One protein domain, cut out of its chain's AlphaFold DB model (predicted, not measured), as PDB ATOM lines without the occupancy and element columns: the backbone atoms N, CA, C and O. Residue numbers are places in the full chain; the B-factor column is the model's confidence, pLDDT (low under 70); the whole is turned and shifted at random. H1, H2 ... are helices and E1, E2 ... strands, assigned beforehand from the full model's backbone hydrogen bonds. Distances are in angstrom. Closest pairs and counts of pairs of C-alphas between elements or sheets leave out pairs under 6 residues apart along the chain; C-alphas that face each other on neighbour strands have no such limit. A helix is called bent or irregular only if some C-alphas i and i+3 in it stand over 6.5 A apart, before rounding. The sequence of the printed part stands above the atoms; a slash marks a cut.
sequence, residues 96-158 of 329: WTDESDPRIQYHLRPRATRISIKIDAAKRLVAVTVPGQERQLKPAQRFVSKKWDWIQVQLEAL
ATOM      1  N   TRP A  96     -29.910  87.410  42.116       88.88
ATOM      2  CA  TRP A  96     -29.175  86.152  42.144       88.88
ATOM      3  C   TRP A  96     -27.825  86.399  42.787       88.88
ATOM      4  O   TRP A  96     -27.147  87.356  42.422       88.88
ATOM      5  N   THR A  97     -27.433  85.553  43.724       91.25
ATOM      6  CA  THR A  97     -26.106  85.615  44.336       91.25
ATOM      7  C   THR A  97     -25.156  84.727  43.543       91.25
ATOM      8  O   THR A  97     -25.560  83.663  43.078       91.25
ATOM      9  N   ASP A  98     -23.921  85.179  43.340       90.75
ATOM     10  CA  ASP A  98     -22.896  84.362  42.695       90.75
ATOM     11  C   ASP A  98     -22.510  83.173  43.588       90.75
ATOM     12  O   ASP A  98     -22.365  83.319  44.801       90.75
ATOM     13  N   GLU A  99     -22.354  81.995  42.989       86.69
ATOM     14  CA  GLU A  99     -21.993  80.767  43.709       86.69
ATOM     15  C   GLU A  99     -20.540  80.793  44.200       86.69
ATOM     16  O   GLU A  99     -20.224  80.177  45.214       86.69
ATOM     17  N   SER A 100     -19.658  81.504  43.489       85.50
ATOM     18  CA  SER A 100     -18.231  81.569  43.819       85.50
ATOM     19  C   SER A 100     -17.904  82.631  44.867       85.50
ATOM     20  O   SER A 100     -16.957  82.464  45.632       85.50
ATOM     21  N   ASP A 101     -18.692  83.707  44.930       87.19
ATOM     22  CA  ASP A 101     -18.527  84.766  45.920       87.19
ATOM     23  C   ASP A 101     -19.889  85.375  46.304       87.19
ATOM     24  O   ASP A 101     -20.490  86.112  45.509       87.19
ATOM     25  N   PRO A 102     -20.368  85.160  47.546       88.31
ATOM     26  CA  PRO A 102     -21.672  85.647  47.985       88.31
ATOM     27  C   PRO A 102     -21.783  87.179  48.030       88.31
ATOM     28  O   PRO A 102     -22.886  87.720  48.162       88.31
ATOM     29  N   ARG A 103     -20.664  87.904  47.904       89.75
ATOM     30  CA  ARG A 103     -20.649  89.367  47.811       89.75
ATOM     31  C   ARG A 103     -21.158  89.863  46.459       89.75
ATOM     32  O   ARG A 103     -21.564  91.022  46.364       89.75
ATOM     33  N   ILE A 104     -21.155  89.034  45.412       93.12
ATOM     34  CA  ILE A 104     -21.630  89.414  44.078       93.12
ATOM     35  C   ILE A 104     -23.122  89.108  43.939       93.12
ATOM     36  O   ILE A 104     -23.567  87.972  44.083       93.12
ATOM     37  N   GLN A 105     -23.901  90.136  43.599       94.06
ATOM     38  CA  GLN A 105     -25.346  90.048  43.407       94.06
ATOM     39  C   GLN A 105     -25.756  90.537  42.015       94.06
ATOM     40  O   GLN A 105     -25.614  91.714  41.672       94.06
ATOM     41  N   TYR A 106     -26.346  89.652  41.217       93.62
ATOM     42  CA  TYR A 106     -26.918  89.944  39.909       93.62
ATOM     43  C   TYR A 106     -28.361  90.405  40.035       93.62
ATOM     44  O   TYR A 106     -29.251  89.707  40.503       93.62
ATOM     45  N   HIS A 107     -28.598  91.625  39.589       92.56
ATOM     46  CA  HIS A 107     -29.850  92.340  39.684       92.56
ATOM     47  C   HIS A 107     -30.482  92.402  38.295       92.56
ATOM     48  O   HIS A 107     -30.133  93.283  37.500       92.56
ATOM     49  N   LEU A 108     -31.442  91.519  38.000       91.62
ATOM     50  CA  LEU A 108     -32.182  91.605  36.740       91.62
ATOM     51  C   LEU A 108     -33.039  92.872  36.733       91.62
ATOM     52  O   LEU A 108     -33.795  93.159  37.668       91.62
ATOM     53  N   ARG A 109     -32.889  93.678  35.683       91.56
ATOM     54  CA  ARG A 109     -33.616  94.936  35.503       91.56
ATOM     55  C   ARG A 109     -34.193  94.984  34.089       91.56
ATOM     56  O   ARG A 109     -33.435  95.155  33.139       91.56
ATOM     57  N   PRO A 110     -35.530  94.933  33.928       86.62
ATOM     58  CA  PRO A 110     -36.174  94.959  32.609       86.62
ATOM     59  C   PRO A 110     -35.829  96.187  31.760       86.62
ATOM     60  O   PRO A 110     -35.794  96.106  30.541       86.62
ATOM     61  N   ARG A 111     -35.552  97.328  32.405       88.00
ATOM     62  CA  ARG A 111     -35.184  98.587  31.734       88.00
ATOM     63  C   ARG A 111     -33.681  98.741  31.483       88.00
ATOM     64  O   ARG A 111     -33.275  99.739  30.898       88.00
ATOM     65  N   ALA A 112     -32.848  97.830  31.986       88.38
ATOM     66  CA  ALA A 112     -31.414  97.913  31.754       88.38
ATOM     67  C   ALA A 112     -31.101  97.432  30.337       88.38
ATOM     68  O   ALA A 112     -31.498  96.341  29.944       88.38
ATOM     69  N   THR A 113     -30.366  98.248  29.591       89.62
ATOM     70  CA  THR A 113     -29.948  97.949  28.214       89.62
ATOM     71  C   THR A 113     -28.553  97.333  28.139       89.62
ATOM     72  O   THR A 113     -28.167  96.805  27.105       89.62
ATOM     73  N   ARG A 114     -27.788  97.388  29.235       91.75
ATOM     74  CA  ARG A 114     -26.411  96.893  29.320       91.75
ATOM     75  C   ARG A 114     -26.131  96.249  30.670       91.75
ATOM     76  O   ARG A 114     -26.756  96.609  31.668       91.75
ATOM     77  N   ILE A 115     -25.146  95.355  30.693       93.38
ATOM     78  CA  ILE A 115     -24.569  94.848  31.939       93.38
ATOM     79  C   ILE A 115     -23.711  95.958  32.561       93.38
ATOM     80  O   ILE A 115     -22.991  96.677  31.863       93.38
ATOM     81  N   SER A 116     -23.811  96.146  33.874       93.25
ATOM     82  CA  SER A 116     -22.964  97.101  34.596       93.25
ATOM     83  C   SER A 116     -22.653  96.609  35.996       93.25
ATOM     84  O   SER A 116     -23.520  96.022  36.634       93.25
ATOM     85  N   ILE A 117     -21.438  96.874  36.464       93.25
ATOM     86  CA  ILE A 117     -20.983  96.521  37.808       93.25
ATOM     87  C   ILE A 117     -20.917  97.803  38.632       93.25
ATOM     88  O   ILE A 117     -20.453  98.837  38.143       93.25
ATOM     89  N   LYS A 118     -21.408  97.743  39.866       91.50
ATOM     90  CA  LYS A 118     -21.282  98.802  40.864       91.50
ATOM     91  C   LYS A 118     -20.955  98.179  42.206       91.50
ATOM     92  O   LYS A 118     -21.494  97.131  42.535       91.50
ATOM     93  N   ILE A 119     -20.131  98.854  42.989       89.81
ATOM     94  CA  ILE A 119     -19.855  98.447  44.364       89.81
ATOM     95  C   ILE A 119     -20.781  99.242  45.272       89.81
ATOM     96  O   ILE A 119     -20.802 100.473  45.238       89.81
ATOM     97  N   ASP A 120     -21.598  98.530  46.036       88.19
ATOM     98  CA  ASP A 120     -22.393  99.098  47.114       88.19
ATOM     99  C   ASP A 120     -21.512  99.157  48.361       88.19
ATOM    100  O   ASP A 120     -21.501  98.228  49.166       88.19
ATOM    101  N   ALA A 121     -20.751 100.245  48.502       85.75
ATOM    102  CA  ALA A 121     -19.811 100.439  49.608       85.75
ATOM    103  C   ALA A 121     -20.474 100.289  50.989       85.75
ATOM    104  O   ALA A 121     -19.843  99.810  51.923       85.75
ATOM    105  N   ALA A 122     -21.759 100.644  51.107       84.56
ATOM    106  CA  ALA A 122     -22.495 100.575  52.367       84.56
ATOM    107  C   ALA A 122     -22.835  99.143  52.791       84.56
ATOM    108  O   ALA A 122     -22.901  98.847  53.980       84.56
ATOM    109  N   LYS A 123     -23.072  98.260  51.818       86.44
ATOM    110  CA  LYS A 123     -23.338  96.837  52.069       86.44
ATOM    111  C   LYS A 123     -22.114  95.954  51.856       86.44
ATOM    112  O   LYS A 123     -22.183  94.773  52.160       86.44
ATOM    113  N   ARG A 124     -21.034  96.519  51.301       88.38
ATOM    114  CA  ARG A 124     -19.825  95.817  50.841       88.38
ATOM    115  C   ARG A 124     -20.142  94.715  49.817       88.38
ATOM    116  O   ARG A 124     -19.524  93.658  49.806       88.38
ATOM    117  N   LEU A 125     -21.120  94.981  48.947       90.38
ATOM    118  CA  LEU A 125     -21.584  94.056  47.905       90.38
ATOM    119  C   LEU A 125     -21.237  94.571  46.508       90.38
ATOM    120  O   LEU A 125     -21.200  95.776  46.259       90.38
ATOM    121  N   VAL A 126     -21.072  93.654  45.562       92.50
ATOM    122  CA  VAL A 126     -20.909  93.946  44.138       92.50
ATOM    123  C   VAL A 126     -22.261  93.765  43.452       92.50
ATOM    124  O   VAL A 126     -22.702  92.654  43.180       92.50
ATOM    125  N   ALA A 127     -22.936  94.872  43.158       92.62
ATOM    126  CA  ALA A 127     -24.212  94.876  42.457       92.62
ATOM    127  C   ALA A 127     -23.998  94.881  40.936       92.62
ATOM    128  O   ALA A 127     -23.599  95.886  40.336       92.62
ATOM    129  N   VAL A 128     -24.327  93.768  40.291       93.69
ATOM    130  CA  VAL A 128     -24.250  93.589  38.841       93.69
ATOM    131  C   VAL A 128     -25.640  93.780  38.254       93.69
ATOM    132  O   VAL A 128     -26.518  92.943  38.404       93.69
ATOM    133  N   THR A 129     -25.885  94.892  37.573       94.12
ATOM    134  CA  THR A 129     -27.157  95.089  36.866       94.12
ATOM    135  C   THR A 129     -27.146  94.308  35.561       94.12
ATOM    136  O   THR A 129     -26.251  94.512  34.743       94.12
ATOM    137  N   VAL A 130     -28.160  93.467  35.356       93.19
ATOM    138  CA  VAL A 130     -28.300  92.588  34.188       93.19
ATOM    139  C   VAL A 130     -29.585  92.950  33.426       93.19
ATOM    140  O   VAL A 130     -30.637  93.095  34.058       93.19
ATOM    141  N   PRO A 131     -29.546  93.119  32.089       90.50
ATOM    142  CA  PRO A 131     -30.746  93.278  31.264       90.50
ATOM    143  C   PRO A 131     -31.730  92.132  31.505       90.50
ATOM    144  O   PRO A 131     -31.308  90.984  31.572       90.50
ATOM    145  N   GLY A 132     -33.015  92.462  31.678       79.44
ATOM    146  CA  GLY A 132     -34.032  91.675  32.402       79.44
ATOM    147  C   GLY A 132     -34.463  90.307  31.860       79.44
ATOM    148  O   GLY A 132     -35.632  89.967  31.979       79.44
ATOM    149  N   GLN A 133     -33.557  89.521  31.291       79.81
ATOM    150  CA  GLN A 133     -33.781  88.139  30.893       79.81
ATOM    151  C   GLN A 133     -32.706  87.253  31.524       79.81
ATOM    152  O   GLN A 133     -31.521  87.567  31.461       79.81
ATOM    153  N   GLU A 134     -33.112  86.111  32.073       82.44
ATOM    154  CA  GLU A 134     -32.228  85.168  32.772       82.44
ATOM    155  C   GLU A 134     -31.085  84.641  31.893       82.44
ATOM    156  O   GLU A 134     -29.959  84.486  32.356       82.44
ATOM    157  N   ARG A 135     -31.310  84.507  30.578       86.19
ATOM    158  CA  ARG A 135     -30.259  84.149  29.606       86.19
ATOM    159  C   ARG A 135     -29.044  85.089  29.613       86.19
ATOM    160  O   ARG A 135     -27.980  84.709  29.133       86.19
ATOM    161  N   GLN A 136     -29.193  86.310  30.135       88.69
ATOM    162  CA  GLN A 136     -28.112  87.290  30.262       88.69
ATOM    163  C   GLN A 136     -27.252  87.087  31.522       88.69
ATOM    164  O   GLN A 136     -26.213  87.735  31.640       88.69
ATOM    165  N   LEU A 137     -27.616  86.166  32.425       89.12
ATOM    166  CA  LEU A 137     -26.819  85.841  33.614       89.12
ATOM    167  C   LEU A 137     -25.453  85.253  33.252       89.12
ATOM    168  O   LEU A 137     -24.442  85.760  33.722       89.12
ATOM    169  N   LYS A 138     -25.388  84.263  32.351       90.88
ATOM    170  CA  LYS A 138     -24.105  83.670  31.920       90.88
ATOM    171  C   LYS A 138     -23.157  84.709  31.288       90.88
ATOM    172  O   LYS A 138     -21.987  84.762  31.670       90.88
ATOM    173  N   PRO A 139     -23.607  85.570  30.350       92.44
ATOM    174  CA  PRO A 139     -22.812  86.709  29.891       92.44
ATOM    175  C   PRO A 139     -22.380  87.662  31.014       92.44
ATOM    176  O   PRO A 139     -21.240  88.126  30.999       92.44
ATOM    177  N   ALA A 140     -23.253  87.944  31.987       92.88
ATOM    178  CA  ALA A 140     -22.930  88.807  33.122       92.88
ATOM    179  C   ALA A 140     -21.855  88.200  34.032       92.88
ATOM    180  O   ALA A 140     -20.909  88.904  34.371       92.88
ATOM    181  N   GLN A 141     -21.936  86.905  34.341       93.56
ATOM    182  CA  GLN A 141     -20.909  86.173  35.088       93.56
ATOM    183  C   GLN A 141     -19.554  86.243  34.376       93.56
ATOM    184  O   GLN A 141     -18.562  86.658  34.964       93.56
ATOM    185  N   ARG A 142     -19.513  85.972  33.062       93.56
ATOM    186  CA  ARG A 142     -18.277  86.119  32.267       93.56
ATOM    187  C   ARG A 142     -17.727  87.547  32.299       93.56
ATOM    188  O   ARG A 142     -16.513  87.740  32.296       93.56
ATOM    189  N   PHE A 143     -18.602  88.551  32.280       93.81
ATOM    190  CA  PHE A 143     -18.201  89.954  32.376       93.81
ATOM    191  C   PHE A 143     -17.608  90.291  33.750       93.81
ATOM    192  O   PHE A 143     -16.607  91.002  33.808       93.81
ATOM    193  N   VAL A 144     -18.180  89.747  34.827       94.00
ATOM    194  CA  VAL A 144     -17.649  89.856  36.193       94.00
ATOM    195  C   VAL A 144     -16.277  89.202  36.294       94.00
ATOM    196  O   VAL A 144     -15.346  89.872  36.732       94.00
ATOM    197  N   SER A 145     -16.102  87.972  35.799       92.94
ATOM    198  CA  SER A 145     -14.802  87.284  35.821       92.94
ATOM    199  C   SER A 145     -13.715  88.089  35.100       92.94
ATOM    200  O   SER A 145     -12.607  88.228  35.602       92.94
ATOM    201  N   LYS A 146     -14.036  88.713  33.956       94.50
ATOM    202  CA  LYS A 146     -13.104  89.602  33.232       94.50
ATOM    203  C   LYS A 146     -12.748  90.885  33.988       94.50
ATOM    204  O   LYS A 146     -11.784  91.556  33.629       94.50
ATOM    205  N   LYS A 147     -13.566  91.288  34.959       94.19
ATOM    206  CA  LYS A 147     -13.379  92.488  35.782       94.19
ATOM    207  C   LYS A 147     -12.969  92.148  37.213       94.19
ATOM    208  O   LYS A 147     -12.967  93.052  38.041       94.19
ATOM    209  N   TRP A 148     -12.613  90.896  37.489       91.56
ATOM    210  CA  TRP A 148     -12.355  90.411  38.838       91.56
ATOM    211  C   TRP A 148     -11.269  91.207  39.561       91.56
ATOM    212  O   TRP A 148     -11.537  91.733  40.635       91.56
ATOM    213  N   ASP A 149     -10.109  91.408  38.935       92.69
ATOM    214  CA  ASP A 149      -9.006  92.160  39.551       92.69
ATOM    215  C   ASP A 149      -9.417  93.599  39.885       92.69
ATOM    216  O   ASP A 149      -9.134  94.113  40.963       92.69
ATOM    217  N   TRP A 150     -10.174  94.240  38.988       93.25
ATOM    218  CA  TRP A 150     -10.725  95.569  39.247       93.25
ATOM    219  C   TRP A 150     -11.728  95.554  40.410       93.25
ATOM    220  O   TRP A 150     -11.710  96.466  41.228       93.25
ATOM    221  N   ILE A 151     -12.584  94.532  40.511       91.94
ATOM    222  CA  ILE A 151     -13.522  94.379  41.633       91.94
ATOM    223  C   ILE A 151     -12.754  94.238  42.950       91.94
ATOM    224  O   ILE A 151     -13.096  94.931  43.906       91.94
ATOM    225  N   GLN A 152     -11.721  93.390  42.997       90.00
ATOM    226  CA  GLN A 152     -10.931  93.166  44.209       90.00
ATOM    227  C   GLN A 152     -10.242  94.449  44.671       90.00
ATOM    228  O   GLN A 152     -10.469  94.870  45.800       90.00
ATOM    229  N   VAL A 153      -9.541  95.153  43.773       91.44
ATOM    230  CA  VAL A 153      -8.895  96.440  44.095       91.44
ATOM    231  C   VAL A 153      -9.892  97.440  44.683       91.44
ATOM    232  O   VAL A 153      -9.584  98.168  45.623       91.44
ATOM    233  N   GLN A 154     -11.105  97.502  44.137       90.81
ATOM    234  CA  GLN A 154     -12.112  98.432  44.634       90.81
ATOM    235  C   GLN A 154     -12.729  98.004  45.974       90.81
ATOM    236  O   GLN A 154     -13.112  98.874  46.752       90.81
ATOM    237  N   LEU A 155     -12.847  96.700  46.249       87.94
ATOM    238  CA  LEU A 155     -13.295  96.186  47.547       87.94
ATOM    239  C   LEU A 155     -12.228  96.390  48.629       87.94
ATOM    240  O   LEU A 155     -12.568  96.784  49.741       87.94
ATOM    241  N   GLU A 156     -10.955  96.174  48.297       88.69
ATOM    242  CA  GLU A 156      -9.805  96.407  49.181       88.69
ATOM    243  C   GLU A 156      -9.609  97.892  49.499       88.69
ATOM    244  O   GLU A 156      -9.215  98.244  50.606       88.69
ATOM    245  N   ALA A 157      -9.945  98.778  48.558       90.31
ATOM    246  CA  ALA A 157      -9.921 100.221  48.775       90.31
ATOM    247  C   ALA A 157     -11.053 100.727  49.693       90.31
ATOM    248  O   ALA A 157     -11.072 101.915  50.034       90.31
ATOM    249  N   LEU A 158     -12.021  99.880  50.076       90.94
ATOM    250  CA  LEU A 158     -13.073 100.290  51.001       90.94
ATOM    251  C   LEU A 158     -12.503 100.479  52.416       90.94
ATOM    252  O   LEU A 158     -11.804  99.601  52.922       90.94
TER     253      LEU A 158
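This is residues 96 to 158 of the 329 residues of the protein "M48 family peptidase" of Acidimicrobiales bacterium (UniProt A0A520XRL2). A three-stranded, twisted sheet has one long helix, H1, slantwise over one face, and no named helix covers the other face. A shorter helix, H2, follows at a corner after H1 and only grazes the sheet. The printed part has 63 residues, with E1, E2, E3, H1 and H2 in that order; the mixed sheet runs E1, E3, E2, and the class is mixed, helices and strands. It is compact, with a radius of gyration of the C-alphas of 11.1 A and spans of 32 by 21 by 19 A.

Residues 96 to 97 pair antiparallel with residues 105 to 106 of E1, residues 104 to 109. E1 is parallel to E3, residues 125 to 131, at 30 degrees, with N 107 and O 128 2.7 A apart. E2, residues 116 to 120, forms an antiparallel hairpin with E3 at 153 degrees, with N 118 and O 127 2.9 A apart. The sheet is only just strongly twisted, its C-alphas lying up to 4.3 A off the best plane. H1, residues 134 to 146, is on the sheet at a height of 8.9 A, in two layers, a helix on one face of a sheet. On the local plane it runs slantwise to E3 at 42 degrees; the closest C-alphas, those of Val 130 and Gln 136, are 6.6 A apart. H2, residues 148 to 156, only grazes the sheet with its residues 151 to 155; the closest C-alphas of E2 and H2, those of Ile 119 and Leu 155, are 7.6 A apart. H1 and H2 meet only through their link. Every O i to N i+4 pair is within hydrogen-bond range in H2, and 7 of 9 in H1.

E1 begins at C-alpha 104 (-21.630, 89.414, 44.078). E3 is 19.0 A long and H1 19.6 A; H1 is irregular, but only just, with C-alphas 135 and 138 6.6 A apart. H2 ends at C-alpha 156 (-9.805, 96.407, 49.181).

The two C-alphas farthest apart, those of Arg 135 and Ala 157, are 32.2 A apart. The printed part has no cut and no long link, and no printed residue is under 70 in pLDDT.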